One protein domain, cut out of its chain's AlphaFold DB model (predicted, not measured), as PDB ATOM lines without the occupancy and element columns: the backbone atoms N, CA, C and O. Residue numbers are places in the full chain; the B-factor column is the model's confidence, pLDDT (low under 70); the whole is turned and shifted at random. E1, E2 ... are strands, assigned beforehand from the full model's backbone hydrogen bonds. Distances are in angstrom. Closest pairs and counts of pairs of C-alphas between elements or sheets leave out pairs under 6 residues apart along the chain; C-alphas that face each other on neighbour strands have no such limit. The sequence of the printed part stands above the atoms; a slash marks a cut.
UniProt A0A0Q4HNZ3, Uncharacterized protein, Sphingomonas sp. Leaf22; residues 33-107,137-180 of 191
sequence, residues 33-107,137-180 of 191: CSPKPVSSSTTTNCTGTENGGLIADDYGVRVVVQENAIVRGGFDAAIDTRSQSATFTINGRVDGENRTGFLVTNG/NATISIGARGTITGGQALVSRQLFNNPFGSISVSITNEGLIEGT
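Overview. This is residues 33 to 107 and 137 to 180 of the 191 residues of an uncharacterized protein of Sphingomonas sp. Leaf22 (UniProt A0A0Q4HNZ3). The chain is wound in stacked turns, a solenoid with three walls, each a parallel sheet: E1 E2 E5 E8 E11 is the widest, E3 E6 E9 E12 a second, and E4 E7 E10 the third. The first and third walls are face to face as a sandwich, two sheets facing each other, and the second joins them along one side. The printed part has 119 residues, with no named helix and twelve named strands, E1 to E12 in order along the chain; the class is all strand, though under half of the residues, 57, are in named elements. The whole is compact, with a radius of gyration of the C-alphas of 12.7 A, and rounded, spanning 38 by 31 by 25 A.

Along the chain. E1, residues 43 to 46, begins at C-alpha 43 (-33.533, -3.956, -35.800). E2 is residues 62 to 65, E3 70 to 72, E4 77 to 81 and E5 86 to 90, the last 13.0 A long. E6 is residues 93 to 95, E7 100 to 105, 12.1 A long, and E8 137 to 142, 16.3 A long. E9 is residues 147 to 150 and E10 152 to 157, 11.8 A long. E11, residues 167 to 173, is the longest strand at 19.0 A. E12, residues 176 to 179, ends at C-alpha 179 (-54.110, -5.399, -17.558).

Arrangement. The largest sheet runs E1 E2 E5 E8 E11 and is twisted, its C-alphas up to 4.0 A off the best plane. N 44 and O 62 of E1 and E2 are 2.8 A apart, N 63 and O 87 of E2 and E5 2.9 A, N 88 and O 139 of E5 and E8 2.8 A, and N 140 and O 170 of E8 and E11 2.8 A, within hydrogen-bond range. In the sandwich, the best planes of this sheet and E4 E7 E10 stand 16 degrees apart. N 103 and O 79 of E4 and E7 are 2.8 A apart, and N 102 and O 153 of E7 and E10 2.8 A. In the remaining sheet, N 71 and O 93 of E3 and E6, and N 94 and O 147 of E6 and E9, are 2.8 A apart; N 148 and O 176 of E9 and E12 are 2.9 A apart. E9 runs on into E10 at 78 degrees. Residues 49 to 50 pair in parallel with residues 70 to 71 of E3, and 54 to 55 with 79 to 80 of E4.

Size, cuts and confidence. The C-alphas of Asn 68 and Phe 164 are farthest apart, at 38.8 A. Residues 108 to 136 are not printed, and C-alphas 107 and 137 are 10.7 A apart across the cut. The link E1 to E2, 15 residues, is long. No printed residue is under 70 in pLDDT, and the mean of the printed part is 93.6.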
ATOM      1  N   CYS A  33     -44.190  -3.135 -39.090       88.12
ATOM      2  CA  CYS A  33     -42.915  -3.510 -38.503       88.12
ATOM      3  C   CYS A  33     -42.006  -4.144 -39.569       88.12
ATOM      4  O   CYS A  33     -42.253  -5.274 -40.000       88.12
ATOM      5  N   SER A  34     -40.944  -3.439 -39.972       89.12
ATOM      6  CA  SER A  34     -39.992  -3.931 -40.976       89.12
ATOM      7  C   SER A  34     -38.533  -3.598 -40.618       89.12
ATOM      8  O   SER A  34     -38.277  -2.526 -40.057       89.12
ATOM      9  N   PRO A  35     -37.573  -4.486 -40.947       88.56
ATOM     10  CA  PRO A  35     -37.774  -5.896 -41.320       88.56
ATOM     11  C   PRO A  35     -38.458  -6.685 -40.193       88.56
ATOM     12  O   PRO A  35     -38.450  -6.241 -39.047       88.56
ATOM     13  N   LYS A  36     -39.054  -7.849 -40.480       85.06
ATOM     14  CA  LYS A  36     -39.518  -8.748 -39.407       85.06
ATOM     15  C   LYS A  36     -38.300  -9.250 -38.601       85.06
ATOM     16  O   LYS A  36     -37.252  -9.477 -39.207       85.06
ATOM     17  N   PRO A  37     -38.412  -9.442 -37.277       81.12
ATOM     18  CA  PRO A  37     -37.297  -9.848 -36.416       81.12
ATOM     19  C   PRO A  37     -37.058 -11.364 -36.501       81.12
ATOM     20  O   PRO A  37     -37.156 -12.079 -35.512       81.12
ATOM     21  N   VAL A  38     -36.778 -11.837 -37.719       80.94
ATOM     22  CA  VAL A  38     -36.529 -13.247 -38.081       80.94
ATOM     23  C   VAL A  38     -35.053 -13.501 -38.402       80.94
ATOM     24  O   VAL A  38     -34.696 -14.399 -39.164       80.94
ATOM     25  N   SER A  39     -34.177 -12.611 -37.949       80.88
ATOM     26  CA  SER A  39     -32.740 -12.734 -38.152       80.88
ATOM     27  C   SER A  39     -31.996 -12.130 -36.976       80.88
ATOM     28  O   SER A  39     -32.424 -11.131 -36.387       80.88
ATOM     29  N   SER A  40     -30.855 -12.725 -36.645       86.81
ATOM     30  CA  SER A  40     -30.063 -12.307 -35.497       86.81
ATOM     31  C   SER A  40     -29.594 -10.854 -35.617       86.81
ATOM     32  O   SER A  40     -29.333 -10.341 -36.705       86.81
ATOM     33  N   SER A  41     -29.523 -10.164 -34.476       88.38
ATOM     34  CA  SER A  41     -29.091  -8.763 -34.339       88.38
ATOM     35  C   SER A  41     -29.839  -7.759 -35.227       88.38
ATOM     36  O   SER A  41     -29.355  -6.655 -35.480       88.38
ATOM     37  N   THR A  42     -31.029  -8.123 -35.705       89.38
ATOM     38  CA  THR A  42     -31.821  -7.279 -36.597       89.38
ATOM     39  C   THR A  42     -32.603  -6.241 -35.802       89.38
ATOM     40  O   THR A  42     -33.141  -6.532 -34.734       89.38
ATOM     41  N   THR A  43     -32.678  -5.018 -36.339       94.06
ATOM     42  CA  THR A  43     -33.533  -3.956 -35.800       94.06
ATOM     43  C   THR A  43     -34.813  -3.848 -36.618       94.06
ATOM     44  O   THR A  43     -34.769  -3.498 -37.794       94.06
ATOM     45  N   THR A  44     -35.947  -4.112 -35.981       94.50
ATOM     46  CA  THR A  44     -37.296  -3.960 -36.521       94.50
ATOM     47  C   THR A  44     -37.889  -2.641 -36.053       94.50
ATOM     48  O   THR A  44     -38.038  -2.414 -34.854       94.50
ATOM     49  N   ASN A  45     -38.283  -1.784 -36.995       95.56
ATOM     50  CA  ASN A  45     -38.988  -0.545 -36.684       95.56
ATOM     51  C   ASN A  45     -40.464  -0.686 -37.049       95.56
ATOM     52  O   ASN A  45     -40.786  -0.946 -38.208       95.56
ATOM     53  N   CYS A  46     -41.346  -0.487 -36.073       95.12
ATOM     54  CA  CYS A  46     -42.783  -0.390 -36.280       95.12
ATOM     55  C   CYS A  46     -43.185   1.080 -36.407       95.12
ATOM     56  O   CYS A  46     -43.008   1.846 -35.460       95.12
ATOM     57  N   THR A  47     -43.721   1.474 -37.561       94.38
ATOM     58  CA  THR A  47     -44.128   2.861 -37.871       94.38
ATOM     59  C   THR A  47     -45.640   3.028 -38.044       94.38
ATOM     60  O   THR A  47     -46.121   4.142 -38.231       94.38
ATOM     61  N   GLY A  48     -46.406   1.943 -37.940       90.06
ATOM     62  CA  GLY A  48     -47.867   1.982 -37.915       90.06
ATOM     63  C   GLY A  48     -48.463   0.722 -37.295       90.06
ATOM     64  O   GLY A  48     -47.882   0.167 -36.369       90.06
ATOM     65  N   THR A  49     -49.621   0.286 -37.771       92.19
ATOM     66  CA  THR A  49     -50.395  -0.831 -37.228       92.19
ATOM     67  C   THR A  49     -49.957  -2.202 -37.764       92.19
ATOM     68  O   THR A  49     -50.207  -2.565 -38.911       92.19
ATOM     69  N   GLU A  50     -49.369  -3.021 -36.898       92.62
ATOM     70  CA  GLU A  50     -49.149  -4.452 -37.093       92.62
ATOM     71  C   GLU A  50     -50.295  -5.235 -36.439       92.62
ATOM     72  O   GLU A  50     -50.430  -5.222 -35.220       92.62
ATOM     73  N   ASN A  51     -51.124  -5.912 -37.240       90.81
ATOM     74  CA  ASN A  51     -52.290  -6.663 -36.745       90.81
ATOM     75  C   ASN A  51     -52.021  -8.163 -36.535       90.81
ATOM     76  O   ASN A  51     -52.862  -8.864 -35.972       90.81
ATOM     77  N   GLY A  52     -50.889  -8.676 -37.029       88.75
ATOM     78  CA  GLY A  52     -50.522 -10.088 -36.905       88.75
ATOM     79  C   GLY A  52     -49.804 -10.433 -35.600       88.75
ATOM     80  O   GLY A  52     -49.440 -11.589 -35.402       88.75
ATOM     81  N   GLY A  53     -49.589  -9.450 -34.725       92.19
ATOM     82  CA  GLY A  53     -48.606  -9.533 -33.654       92.19
ATOM     83  C   GLY A  53     -47.165  -9.570 -34.177       92.19
ATOM     84  O   GLY A  53     -46.892  -9.491 -35.382       92.19
ATOM     85  N   LEU A  54     -46.223  -9.680 -33.248       93.44
ATOM     86  CA  LEU A  54     -44.796  -9.725 -33.532       93.44
ATOM     87  C   LEU A  54     -44.138 -10.849 -32.734       93.44
ATOM     88  O   LEU A  54     -44.202 -10.849 -31.511       93.44
ATOM     89  N   ILE A  55     -43.485 -11.775 -33.434       93.88
ATOM     90  CA  ILE A  55     -42.654 -12.823 -32.831       93.88
ATOM     91  C   ILE A  55     -41.202 -12.421 -33.038       93.88
ATOM     92  O   ILE A  55     -40.791 -12.252 -34.185       93.88
ATOM     93  N   ALA A  56     -40.454 -12.249 -31.954       93.25
ATOM     94  CA  ALA A  56     -39.075 -11.777 -31.951       93.25
ATOM     95  C   ALA A  56     -38.180 -12.773 -31.195       93.25
ATOM     96  O   ALA A  56     -37.765 -12.510 -30.068       93.25
ATOM     97  N   ASP A  57     -37.912 -13.929 -31.804       92.88
ATOM     98  CA  ASP A  57     -37.246 -15.069 -31.146       92.88
ATOM     99  C   ASP A  57     -35.745 -15.175 -31.459       92.88
ATOM    100  O   ASP A  57     -35.006 -15.821 -30.717       92.88
ATOM    101  N   ASP A  58     -35.267 -14.517 -32.517       91.19
ATOM    102  CA  ASP A  58     -33.860 -14.584 -32.914       91.19
ATOM    103  C   ASP A  58     -32.915 -13.882 -31.938       91.19
ATOM    104  O   ASP A  58     -33.275 -12.920 -31.260       91.19
ATOM    105  N   TYR A  59     -31.660 -14.327 -31.892       91.44
ATOM    106  CA  TYR A  59     -30.641 -13.766 -31.001       91.44
ATOM    107  C   TYR A  59     -30.424 -12.265 -31.241       91.44
ATOM    108  O   TYR A  59     -30.151 -11.839 -32.362       91.44
ATOM    109  N   GLY A  60     -30.455 -11.455 -30.184       91.69
ATOM    110  CA  GLY A  60     -30.044 -10.052 -30.222       91.69
ATOM    111  C   GLY A  60     -31.011  -9.114 -30.946       91.69
ATOM    112  O   GLY A  60     -30.604  -8.019 -31.346       91.69
ATOM    113  N   VAL A  61     -32.259  -9.532 -31.175       94.00
ATOM    114  CA  VAL A  61     -33.256  -8.717 -31.882       94.00
ATOM    115  C   VAL A  61     -33.543  -7.410 -31.150       94.00
ATOM    116  O   VAL A  61     -33.586  -7.331 -29.921       94.00
ATOM    117  N   ARG A  62     -33.763  -6.359 -31.936       96.69
ATOM    118  CA  ARG A  62     -34.127  -5.034 -31.443       96.69
ATOM    119  C   ARG A  62     -35.442  -4.628 -32.071       96.69
ATOM    120  O   ARG A  62     -35.551  -4.598 -33.291       96.69
ATOM    121  N   VAL A  63     -36.436  -4.292 -31.265       96.69
ATOM    122  CA  VAL A  63     -37.743  -3.851 -31.755       96.69
ATOM    123  C   VAL A  63     -38.024  -2.455 -31.231       96.69
ATOM    124  O   VAL A  63     -37.959  -2.205 -30.029       96.69
ATOM    125  N   VAL A  64     -38.374  -1.546 -32.136       97.38
ATOM    126  CA  VAL A  64     -38.777  -0.181 -31.803       97.38
ATOM    127  C   VAL A  64     -40.205   0.038 -32.281       97.38
ATOM    128  O   VAL A  64     -40.463   0.096 -33.481       97.38
ATOM    129  N   VAL A  65     -41.136   0.190 -31.341       97.44
ATOM    130  CA  VAL A  65     -42.515   0.602 -31.616       97.44
ATOM    131  C   VAL A  65     -42.584   2.117 -31.518       97.44
ATOM    132  O   VAL A  65     -42.524   2.667 -30.421       97.44
ATOM    133  N   GLN A  66     -42.663   2.805 -32.658       97.06
ATOM    134  CA  GLN A  66     -42.702   4.268 -32.688       97.06
ATOM    135  C   GLN A  66     -44.010   4.821 -32.111       97.06
ATOM    136  O   GLN A  66     -45.009   4.123 -32.038       97.06
ATOM    137  N   GLU A  67     -44.011   6.099 -31.742       93.81
ATOM    138  CA  GLU A  67     -45.074   6.796 -30.998       93.81
ATOM    139  C   GLU A  67     -46.497   6.661 -31.569       93.81
ATOM    140  O   GLU A  67     -47.464   6.616 -30.814       93.81
ATOM    141  N   ASN A  68     -46.632   6.551 -32.892       90.88
ATOM    142  CA  ASN A  68     -47.923   6.387 -33.574       90.88
ATOM    143  C   ASN A  68     -48.139   4.965 -34.122       90.88
ATOM    144  O   ASN A  68     -49.103   4.716 -34.845       90.88
ATOM    145  N   ALA A  69     -47.231   4.041 -33.810       95.75
ATOM    146  CA  ALA A  69     -47.336   2.646 -34.195       95.75
ATOM    147  C   ALA A  69     -48.174   1.858 -33.186       95.75
ATOM    148  O   ALA A  69     -48.213   2.172 -31.995       95.75
ATOM    149  N   ILE A  70     -48.834   0.816 -33.683       95.38
ATOM    150  CA  ILE A  70     -49.664  -0.082 -32.887       95.38
ATOM    151  C   ILE A  70     -49.246  -1.506 -33.222       95.38
ATOM    152  O   ILE A  70     -49.319  -1.907 -34.377       95.38
ATOM    153  N   VAL A  71     -48.846  -2.296 -32.236       96.12
ATOM    154  CA  VAL A  71     -48.691  -3.745 -32.392       96.12
ATOM    155  C   VAL A  71     -49.851  -4.407 -31.675       96.12
ATOM    156  O   VAL A  71     -50.012  -4.226 -30.473       96.12
ATOM    157  N   ARG A  72     -50.684  -5.141 -32.405       94.50
ATOM    158  CA  ARG A  72     -51.852  -5.839 -31.865       94.50
ATOM    159  C   ARG A  72     -52.034  -7.201 -32.514       94.50
ATOM    160  O   ARG A  72     -51.467  -7.481 -33.569       94.50
ATOM    161  N   GLY A  73     -52.873  -8.027 -31.903       85.38
ATOM    162  CA  GLY A  73     -53.144  -9.378 -32.385       85.38
ATOM    163  C   GLY A  73     -52.156 -10.396 -31.820       85.38
ATOM    164  O   GLY A  73     -51.876 -10.367 -30.628       85.38
ATOM    165  N   GLY A  74     -51.672 -11.307 -32.669       87.44
ATOM    166  CA  GLY A  74     -50.800 -12.424 -32.280       87.44
ATOM    167  C   GLY A  74     -51.534 -13.548 -31.540       87.44
ATOM    168  O   GLY A  74     -52.637 -13.358 -31.047       87.44
ATOM    169  N   PHE A  75     -50.990 -14.766 -31.523       88.75
ATOM    170  CA  PHE A  75     -51.716 -15.921 -30.972       88.75
ATOM    171  C   PHE A  75     -51.801 -15.870 -29.440       88.75
ATOM    172  O   PHE A  75     -52.905 -15.808 -28.897       88.75
ATOM    173  N   ASP A  76     -50.651 -15.810 -28.768       91.38
ATOM    174  CA  ASP A  76     -50.550 -15.750 -27.303       91.38
ATOM    175  C   ASP A  76     -50.433 -14.316 -26.765       91.38
ATOM    176  O   ASP A  76     -50.915 -14.007 -25.666       91.38
ATOM    177  N   ALA A  77     -49.793 -13.440 -27.541       95.44
ATOM    178  CA  ALA A  77     -49.548 -12.051 -27.191       95.44
ATOM    179  C   ALA A  77     -49.410 -11.157 -28.427       95.44
ATOM    180  O   ALA A  77     -49.093 -11.653 -29.509       95.44
ATOM    181  N   ALA A  78     -49.569  -9.841 -28.257       96.19
ATOM    182  CA  ALA A  78     -49.275  -8.888 -29.329       96.19
ATOM    183  C   ALA A  78     -47.778  -8.842 -29.662       96.19
ATOM    184  O   ALA A  78     -47.419  -8.760 -30.837       96.19
ATOM    185  N   ILE A  79     -46.908  -8.950 -28.657       96.56
ATOM    186  CA  ILE A  79     -45.477  -9.222 -28.832       96.56
ATOM    187  C   ILE A  79     -45.121 -10.485 -28.046       96.56
ATOM    188  O   ILE A  79     -45.367 -10.537 -26.843       96.56
ATOM    189  N   ASP A  80     -44.533 -11.474 -28.719       95.44
ATOM    190  CA  ASP A  80     -43.956 -12.683 -28.121       95.44
ATOM    191  C   ASP A  80     -42.453 -12.725 -28.418       95.44
ATOM    192  O   ASP A  80     -42.002 -12.386 -29.518       95.44
ATOM    193  N   THR A  81     -41.664 -13.108 -27.422       95.00
ATOM    194  CA  THR A  81     -40.223 -13.255 -27.569       95.00
ATOM    195  C   THR A  81     -39.680 -14.381 -26.707       95.00
ATOM    196  O   THR A  81     -39.954 -14.485 -25.507       95.00
ATOM    197  N   ARG A  82     -38.835 -15.188 -27.348       94.75
ATOM    198  CA  ARG A  82     -37.962 -16.202 -26.742       94.75
ATOM    199  C   ARG A  82     -36.486 -15.882 -26.911       94.75
ATOM    200  O   ARG A  82     -35.626 -16.732 -26.693       94.75
ATOM    201  N   SER A  83     -36.200 -14.662 -27.344       92.31
ATOM    202  CA  SER A  83     -34.871 -14.268 -27.762       92.31
ATOM    203  C   SER A  83     -33.900 -14.159 -26.591       92.31
ATOM    204  O   SER A  83     -34.224 -13.742 -25.475       92.31
ATOM    205  N   GLN A  84     -32.660 -14.507 -26.902       91.81
ATOM    206  CA  GLN A  84     -31.503 -14.176 -26.094       91.81
ATOM    207  C   GLN A  84     -31.016 -12.783 -26.490       91.81
ATOM    208  O   GLN A  84     -30.657 -12.541 -27.640       91.81
ATOM    209  N   SER A  85     -30.933 -11.879 -25.523       92.69
ATOM    210  CA  SER A  85     -30.413 -10.517 -25.651       92.69
ATOM    211  C   SER A  85     -31.314  -9.575 -26.455       92.69
ATOM    212  O   SER A  85     -30.839  -8.722 -27.207       92.69
ATOM    213  N   ALA A  86     -32.631  -9.702 -26.292       95.56
ATOM    214  CA  ALA A  86     -33.578  -8.831 -26.972       95.56
ATOM    215  C   ALA A  86     -33.685  -7.446 -26.325       95.56
ATOM    216  O   ALA A  86     -33.619  -7.286 -25.103       95.56
ATOM    217  N   THR A  87     -33.896  -6.424 -27.153       97.44
ATOM    218  CA  THR A  87     -34.162  -5.052 -26.698       97.44
ATOM    219  C   THR A  87     -35.441  -4.521 -27.326       97.44
ATOM    220  O   THR A  87     -35.586  -4.516 -28.546       97.44
ATOM    221  N   PHE A  88     -36.347  -4.013 -26.501       97.81
ATOM    222  CA  PHE A  88     -37.621  -3.449 -26.924       97.81
ATOM    223  C   PHE A  88     -37.721  -1.999 -26.473       97.81
ATOM    224  O   PHE A  88     -37.515  -1.686 -25.304       97.81
ATOM    225  N   THR A  89     -38.044  -1.109 -27.404       98.19
ATOM    226  CA  THR A  89     -38.381   0.289 -27.121       98.19
ATOM    227  C   THR A  89     -39.821   0.531 -27.538       98.19
ATOM    228  O   THR A  89     -40.144   0.464 -28.723       98.19
ATOM    229  N   ILE A  90     -40.691   0.797 -26.571       98.12
ATOM    230  CA  ILE A  90     -42.126   0.982 -26.770       98.12
ATOM    231  C   ILE A  90     -42.461   2.455 -26.557       98.12
ATOM    232  O   ILE A  90     -42.659   2.903 -25.432       98.12
ATOM    233  N   ASN A  91     -42.517   3.211 -27.649       97.75
ATOM    234  CA  ASN A  91     -42.970   4.602 -27.643       97.75
ATOM    235  C   ASN A  91     -44.432   4.730 -28.088       97.75
ATOM    236  O   ASN A  91     -45.073   5.719 -27.750       97.75
ATOM    237  N   GLY A  92     -44.935   3.758 -28.858       96.44
ATOM    238  CA  GLY A  92     -46.331   3.670 -29.296       96.44
ATOM    239  C   GLY A  92     -47.170   2.713 -28.460       96.44
ATOM    240  O   GLY A  92     -47.010   2.615 -27.246       96.44
ATOM    241  N   ARG A  93     -48.076   1.985 -29.112       97.00
ATOM    242  CA  ARG A  93     -49.032   1.094 -28.447       97.00
ATOM    243  C   ARG A  93     -48.753  -0.376 -28.734       97.00
ATOM    244  O   ARG A  93     -48.578  -0.769 -29.882       97.00
ATOM    245  N   VAL A  94     -48.798  -1.193 -27.693       97.62
ATOM    246  CA  VAL A  94     -48.876  -2.653 -27.759       97.62
ATOM    247  C   VAL A  94     -50.211  -3.055 -27.152       97.62
ATOM    248  O   VAL A  94     -50.478  -2.733 -26.000       97.62
ATOM    249  N   ASP A  95     -51.062  -3.718 -27.927       95.62
ATOM    250  CA  ASP A  95     -52.417  -4.073 -27.519       95.62
ATOM    251  C   ASP A  95     -52.690  -5.565 -27.712       95.62
ATOM    252  O   ASP A  95     -52.969  -6.040 -28.815       95.62
ATOM    253  N   GLY A  96     -52.624  -6.298 -26.604       93.75
ATOM    254  CA  GLY A  96     -52.969  -7.711 -26.518       93.75
ATOM    255  C   GLY A  96     -54.464  -7.994 -26.635       93.75
ATOM    256  O   GLY A  96     -54.843  -9.160 -26.727       93.75
ATOM    257  N   GLU A  97     -55.332  -6.977 -26.643       92.31
ATOM    258  CA  GLU A  97     -56.788  -7.140 -26.585       92.31
ATOM    259  C   GLU A  97     -57.180  -7.993 -25.355       92.31
ATOM    260  O   GLU A  97     -56.856  -7.643 -24.223       92.31
ATOM    261  N   ASN A  98     -57.830  -9.145 -25.558       91.88
ATOM    262  CA  ASN A  98     -58.165 -10.097 -24.489       91.88
ATOM    263  C   ASN A  98     -57.007 -11.057 -24.132       91.88
ATOM    264  O   ASN A  98     -57.156 -11.894 -23.244       91.88
ATOM    265  N   ARG A  99     -55.874 -10.978 -24.842       93.44
ATOM    266  CA  ARG A  99     -54.668 -11.804 -24.661       93.44
ATOM    267  C   ARG A  99     -53.575 -11.011 -23.949       93.44
ATOM    268  O   ARG A  99     -53.812  -9.914 -23.447       93.44
ATOM    269  N   THR A 100     -52.371 -11.568 -23.894       95.50
ATOM    270  CA  THR A 100     -51.228 -10.870 -23.315       95.50
ATOM    271  C   THR A 100     -50.799  -9.701 -24.214       95.50
ATOM    272  O   THR A 100     -50.761  -9.837 -25.433       95.50
ATOM    273  N   GLY A 101     -50.462  -8.543 -23.649       96.31
ATOM    274  CA  GLY A 101     -49.856  -7.452 -24.417       96.31
ATOM    275  C   GLY A 101     -48.446  -7.833 -24.861       96.31
ATOM    276  O   GLY A 101     -48.154  -7.946 -26.050       96.31
ATOM    277  N   PHE A 102     -47.589  -8.104 -23.883       96.81
ATOM    278  CA  PHE A 102     -46.201  -8.489 -24.081       96.81
ATOM    279  C   PHE A 102     -45.887  -9.777 -23.315       96.81
ATOM    280  O   PHE A 102     -45.985  -9.816 -22.087       96.81
ATOM    281  N   LEU A 103     -45.470 -10.821 -24.026       96.19
ATOM    282  CA  LEU A 103     -45.052 -12.096 -23.459       96.19
ATOM    283  C   LEU A 103     -43.552 -12.329 -23.683       96.19
ATOM    284  O   LEU A 103     -43.056 -12.215 -24.799       96.19
ATOM    285  N   VAL A 104     -42.843 -12.687 -22.614       96.31
ATOM    286  CA  VAL A 104     -41.474 -13.215 -22.672       96.31
ATOM    287  C   VAL A 104     -41.495 -14.658 -22.177       96.31
ATOM    288  O   VAL A 104     -41.931 -14.924 -21.051       96.31
ATOM    289  N   THR A 105     -41.008 -15.587 -22.993       95.31
ATOM    290  CA  THR A 105     -40.872 -17.007 -22.636       95.31
ATOM    291  C   THR A 105     -39.448 -17.497 -22.882       95.31
ATOM    292  O   THR A 105     -38.687 -16.855 -23.591       95.31
ATOM    293  N   ASN A 106     -39.033 -18.601 -22.263       93.44
ATOM    294  CA  ASN A 106     -37.805 -19.292 -22.667       93.44
ATOM    295  C   ASN A 106     -38.075 -20.158 -23.909       93.44
ATOM    296  O   ASN A 106     -39.224 -20.439 -24.231       93.44
ATOM    297  N   GLY A 107     -37.025 -20.570 -24.622       90.44
ATOM    298  CA  GLY A 107     -37.171 -21.454 -25.783       90.44
ATOM    299  C   GLY A 107     -37.514 -22.897 -25.399       90.44
ATOM    300  O   GLY A 107     -37.405 -23.291 -24.236       90.44
ATOM    301  N   ASN A 137     -33.680 -13.481 -22.450       94.31
ATOM    302  CA  ASN A 137     -33.519 -12.226 -21.739       94.31
ATOM    303  C   ASN A 137     -33.901 -11.037 -22.604       94.31
ATOM    304  O   ASN A 137     -33.483 -10.922 -23.754       94.31
ATOM    305  N   ALA A 138     -34.661 -10.130 -22.000       95.69
ATOM    306  CA  ALA A 138     -35.192  -8.960 -22.668       95.69
ATOM    307  C   ALA A 138     -34.984  -7.708 -21.814       95.69
ATOM    308  O   ALA A 138     -35.200  -7.717 -20.602       95.69
ATOM    309  N   THR A 139     -34.601  -6.613 -22.465       97.69
ATOM    310  CA  THR A 139     -34.682  -5.268 -21.888       97.69
ATOM    311  C   THR A 139     -35.834  -4.533 -22.551       97.69
ATOM    312  O   THR A 139     -35.860  -4.414 -23.774       97.69
ATOM    313  N   ILE A 140     -36.785  -4.051 -21.760       97.62
ATOM    314  CA  ILE A 140     -37.993  -3.379 -22.233       97.62
ATOM    315  C   ILE A 140     -37.981  -1.949 -21.694       97.62
ATOM    316  O   ILE A 140     -38.055  -1.725 -20.487       97.62
ATOM    317  N   SER A 141     -37.884  -0.976 -22.593       98.06
ATOM    318  CA  SER A 141     -37.997   0.448 -22.284       98.06
ATOM    319  C   SER A 141     -39.322   0.963 -22.818       98.06
ATOM    320  O   SER A 141     -39.559   0.919 -24.024       98.06
ATOM    321  N   ILE A 142     -40.182   1.462 -21.940       98.12
ATOM    322  CA  ILE A 142     -41.486   2.021 -22.296       98.12
ATOM    323  C   ILE A 142     -41.387   3.527 -22.097       98.12
ATOM    324  O   ILE A 142     -41.217   3.985 -20.970       98.12
ATOM    325  N   GLY A 143     -41.441   4.283 -23.192       97.25
ATOM    326  CA  GLY A 143     -41.374   5.742 -23.142       97.25
ATOM    327  C   GLY A 143     -42.656   6.354 -22.578       97.25
ATOM    328  O   GLY A 143     -43.680   5.683 -22.480       97.25
ATOM    329  N   ALA A 144     -42.635   7.654 -22.275       96.31
ATOM    330  CA  ALA A 144     -43.759   8.364 -21.647       96.31
ATOM    331  C   ALA A 144     -45.111   8.266 -22.383       96.31
ATOM    332  O   ALA A 144     -46.173   8.400 -21.779       96.31
ATOM    333  N   ARG A 145     -45.084   8.043 -23.702       94.12
ATOM    334  CA  ARG A 145     -46.279   7.831 -24.542       94.12
ATOM    335  C   ARG A 145     -46.509   6.369 -24.917       94.12
ATOM    336  O   ARG A 145     -47.511   6.050 -25.555       94.12
ATOM    337  N   GLY A 146     -45.593   5.506 -24.494       96.50
ATOM    338  CA  GLY A 146     -45.679   4.070 -24.625       96.50
ATOM    339  C   GLY A 146     -46.856   3.526 -23.829       96.50
ATOM    340  O   GLY A 146     -47.081   3.907 -22.679       96.50
ATOM    341  N   THR A 147     -47.609   2.625 -24.444       97.06
ATOM    342  CA  THR A 147     -48.729   1.943 -23.796       97.06
ATOM    343  C   THR A 147     -48.640   0.448 -24.064       97.06
ATOM    344  O   THR A 147     -48.437   0.031 -25.205       97.06
ATOM    345  N   ILE A 148     -48.780  -0.361 -23.018       97.19
ATOM    346  CA  ILE A 148     -48.917  -1.814 -23.116       97.19
ATOM    347  C   ILE A 148     -50.227  -2.209 -22.443       97.19
ATOM    348  O   ILE A 148     -50.381  -2.056 -21.231       97.19
ATOM    349  N   THR A 149     -51.159  -2.728 -23.233       96.00
ATOM    350  CA  THR A 149     -52.471  -3.190 -22.775       96.00
ATOM    351  C   THR A 149     -52.703  -4.646 -23.147       96.00
ATOM    352  O   THR A 149     -52.114  -5.164 -24.095       96.00
ATOM    353  N   GLY A 150     -53.577  -5.319 -22.408       94.56
ATOM    354  CA  GLY A 150     -54.040  -6.672 -22.712       94.56
ATOM    355  C   GLY A 150     -54.849  -7.244 -21.552       94.56
ATOM    356  O   GLY A 150     -54.940  -6.615 -20.501       94.56
ATOM    357  N   GLY A 151     -55.375  -8.462 -21.689       92.31
ATOM    358  CA  GLY A 151     -55.909  -9.220 -20.553       92.31
ATOM    359  C   GLY A 151     -54.858  -9.328 -19.446       92.31
ATOM    360  O   GLY A 151     -55.111  -8.981 -18.295       92.31
ATOM    361  N   GLN A 152     -53.629  -9.680 -19.826       93.62
ATOM    362  CA  GLN A 152     -52.431  -9.464 -19.017       93.62
ATOM    363  C   GLN A 152     -51.506  -8.518 -19.785       93.62
ATOM    364  O   GLN A 152     -51.156  -8.801 -20.924       93.62
ATOM    365  N   ALA A 153     -51.109  -7.383 -19.214       93.50
ATOM    366  CA  ALA A 153     -50.314  -6.406 -19.963       93.50
ATOM    367  C   ALA A 153     -48.919  -6.938 -20.314       93.50
ATOM    368  O   ALA A 153     -48.509  -6.912 -21.472       93.50
ATOM    369  N   LEU A 154     -48.208  -7.452 -19.312       94.56
ATOM    370  CA  LEU A 154     -46.850  -7.958 -19.441       94.56
ATOM    371  C   LEU A 154     -46.713  -9.239 -18.627       94.56
ATOM    372  O   LEU A 154     -47.079  -9.274 -17.453       94.56
ATOM    373  N   VAL A 155     -46.191 -10.288 -19.257       94.94
ATOM    374  CA  VAL A 155     -46.006 -11.600 -18.636       94.94
ATOM    375  C   VAL A 155     -44.625 -12.136 -18.984       94.94
ATOM    376  O   VAL A 155     -44.259 -12.230 -20.151       94.94
ATOM    377  N   SER A 156     -43.879 -12.558 -17.967       93.88
ATOM    378  CA  SER A 156     -42.749 -13.471 -18.132       93.88
ATOM    379  C   SER A 156     -43.189 -14.861 -17.690       93.88
ATOM    380  O   SER A 156     -43.620 -15.027 -16.545       93.88
ATOM    381  N   ARG A 157     -43.095 -15.863 -18.565       93.62
ATOM    382  CA  ARG A 157     -43.569 -17.217 -18.262       93.62
ATOM    383  C   ARG A 157     -42.586 -18.269 -18.734       93.62
ATOM    384  O   ARG A 157     -42.278 -18.360 -19.914       93.62
ATOM    385  N   GLN A 158     -42.163 -19.115 -17.809       92.81
ATOM    386  CA  GLN A 158     -41.392 -20.301 -18.142       92.81
ATOM    387  C   GLN A 158     -42.277 -21.310 -18.886       92.81
ATOM    388  O   GLN A 158     -43.417 -21.562 -18.487       92.81
ATOM    389  N   LEU A 159     -41.764 -21.881 -19.973       91.19
ATOM    390  CA  LEU A 159     -42.416 -22.958 -20.698       91.19
ATOM    391  C   LEU A 159     -42.450 -24.221 -19.841       91.19
ATOM    392  O   LEU A 159     -41.453 -24.618 -19.238       91.19
ATOM    393  N   PHE A 160     -43.597 -24.897 -19.849       89.31
ATOM    394  CA  PHE A 160     -43.808 -26.125 -19.082       89.31
ATOM    395  C   PHE A 160     -42.831 -27.249 -19.469       89.31
ATOM    396  O   PHE A 160     -42.402 -28.019 -18.614       89.31
ATOM    397  N   ASN A 161     -42.454 -27.336 -20.748       91.12
ATOM    398  CA  ASN A 161     -41.491 -28.320 -21.247       91.12
ATOM    399  C   ASN A 161     -40.023 -27.908 -21.026       91.12
ATOM    400  O   ASN A 161     -39.142 -28.733 -21.245       91.12
ATOM    401  N   ASN A 162     -39.747 -26.685 -20.559       91.88
ATOM    402  CA  ASN A 162     -38.403 -26.206 -20.241       91.88
ATOM    403  C   ASN A 162     -38.327 -25.607 -18.820       91.88
ATOM    404  O   ASN A 162     -38.093 -24.405 -18.666       91.88
ATOM    405  N   PRO A 163     -38.483 -26.426 -17.763       89.94
ATOM    406  CA  PRO A 163     -38.390 -25.956 -16.379       89.94
ATOM    407  C   PRO A 163     -36.950 -25.628 -15.940       89.94
ATOM    408  O   PRO A 163     -36.750 -25.071 -14.862       89.94
ATOM    409  N   PHE A 164     -35.943 -25.979 -16.748       90.38
ATOM    410  CA  PHE A 164     -34.526 -25.745 -16.448       90.38
ATOM    411  C   PHE A 164     -33.953 -24.496 -17.133       90.38
ATOM    412  O   PHE A 164     -32.923 -23.985 -16.703       90.38
ATOM    413  N   GLY A 165     -34.604 -23.989 -18.183       89.75
ATOM    414  CA  GLY A 165     -34.246 -22.719 -18.809       89.75
ATOM    415  C   GLY A 165     -34.677 -21.534 -17.949       89.75
ATOM    416  O   GLY A 165     -35.630 -21.629 -17.181       89.75
ATOM    417  N   SER A 166     -34.001 -20.400 -18.085       91.06
ATOM    418  CA  SER A 166     -34.286 -19.194 -17.303       91.06
ATOM    419  C   SER A 166     -34.864 -18.070 -18.161       91.06
ATOM    420  O   SER A 166     -34.741 -18.063 -19.387       91.06
ATOM    421  N   ILE A 167     -35.517 -17.114 -17.501       95.00
ATOM    422  CA  ILE A 167     -36.009 -15.883 -18.118       95.00
ATOM    423  C   ILE A 167     -35.540 -14.715 -17.259       95.00
ATOM    424  O   ILE A 167     -35.739 -14.724 -16.046       95.00
ATOM    425  N   SER A 168     -34.937 -13.707 -17.886       94.62
ATOM    426  CA  SER A 168     -34.532 -12.469 -17.219       94.62
ATOM    427  C   SER A 168     -35.084 -11.262 -17.969       94.62
ATOM    428  O   SER A 168     -34.689 -11.003 -19.104       94.62
ATOM    429  N   VAL A 169     -35.970 -10.494 -17.337       96.00
ATOM    430  CA  VAL A 169     -36.563  -9.293 -17.941       96.00
ATOM    431  C   VAL A 169     -36.186  -8.070 -17.118       96.00
ATOM    432  O   VAL A 169     -36.407  -8.044 -15.912       96.00
ATOM    433  N   SER A 170     -35.633  -7.054 -17.777       96.94
ATOM    434  CA  SER A 170     -35.417  -5.728 -17.196       96.94
ATOM    435  C   SER A 170     -36.403  -4.746 -17.812       96.94
ATOM    436  O   SER A 170     -36.545  -4.711 -19.035       96.94
ATOM    437  N   ILE A 171     -37.093  -3.964 -16.980       96.44
ATOM    438  CA  ILE A 171     -38.127  -3.028 -17.427       96.44
ATOM    439  C   ILE A 171     -37.805  -1.637 -16.896       96.44
ATOM    440  O   ILE A 171     -37.658  -1.441 -15.694       96.44
ATOM    441  N   THR A 172     -37.742  -0.666 -17.801       97.75
ATOM    442  CA  THR A 172     -37.784   0.762 -17.471       97.75
ATOM    443  C   THR A 172     -39.090   1.317 -18.016       97.75
ATOM    444  O   THR A 172     -39.355   1.192 -19.212       97.75
ATOM    445  N   ASN A 173     -39.927   1.879 -17.146       96.44
ATOM    446  CA  ASN A 173     -41.258   2.338 -17.524       96.44
ATOM    447  C   ASN A 173     -41.463   3.818 -17.203       96.44
ATOM    448  O   ASN A 173     -41.439   4.210 -16.039       96.44
ATOM    449  N   GLU A 174     -41.750   4.595 -18.239       97.75
ATOM    450  CA  GLU A 174     -42.217   5.980 -18.157       97.75
ATOM    451  C   GLU A 174     -43.672   6.126 -18.643       97.75
ATOM    452  O   GLU A 174     -44.253   7.201 -18.506       97.75
ATOM    453  N   GLY A 175     -44.260   5.066 -19.213       96.38
ATOM    454  CA  GLY A 175     -45.586   5.060 -19.833       96.38
ATOM    455  C   GLY A 175     -46.634   4.239 -19.073       96.38
ATOM    456  O   GLY A 175     -46.549   4.027 -17.859       96.38
ATOM    457  N   LEU A 176     -47.656   3.775 -19.801       96.12
ATOM    458  CA  LEU A 176     -48.789   3.020 -19.252       96.12
ATOM    459  C   LEU A 176     -48.617   1.509 -19.450       96.12
ATOM    460  O   LEU A 176     -48.376   1.044 -20.565       96.12
ATOM    461  N   ILE A 177     -48.849   0.742 -18.385       96.25
ATOM    462  CA  ILE A 177     -48.976  -0.720 -18.417       96.25
ATOM    463  C   ILE A 177     -50.294  -1.076 -17.729       96.25
ATOM    464  O   ILE A 177     -50.438  -0.836 -16.531       96.25
ATOM    465  N   GLU A 178     -51.251  -1.638 -18.466       94.31
ATOM    466  CA  GLU A 178     -52.593  -1.905 -17.938       94.31
ATOM    467  C   GLU A 178     -53.136  -3.273 -18.365       94.31
ATOM    468  O   GLU A 178     -53.252  -3.586 -19.551       94.31
ATOM    469  N   GLY A 179     -53.450  -4.109 -17.371       91.81
ATOM    470  CA  GLY A 179     -54.110  -5.399 -17.558       91.81
ATOM    471  C   GLY A 179     -55.613  -5.274 -17.319       91.81
ATOM    472  O   GLY A 179     -56.022  -4.696 -16.317       91.81
ATOM    473  N   THR A 180     -56.432  -5.824 -18.213       87.62
ATOM    474  CA  THR A 180     -57.901  -5.760 -18.121       87.62
ATOM    475  C   THR A 180     -58.523  -7.005 -17.490       87.62
ATOM    476  O   THR A 180     -59.696  -6.980 -17.114       87.62
TER     477      THR A 180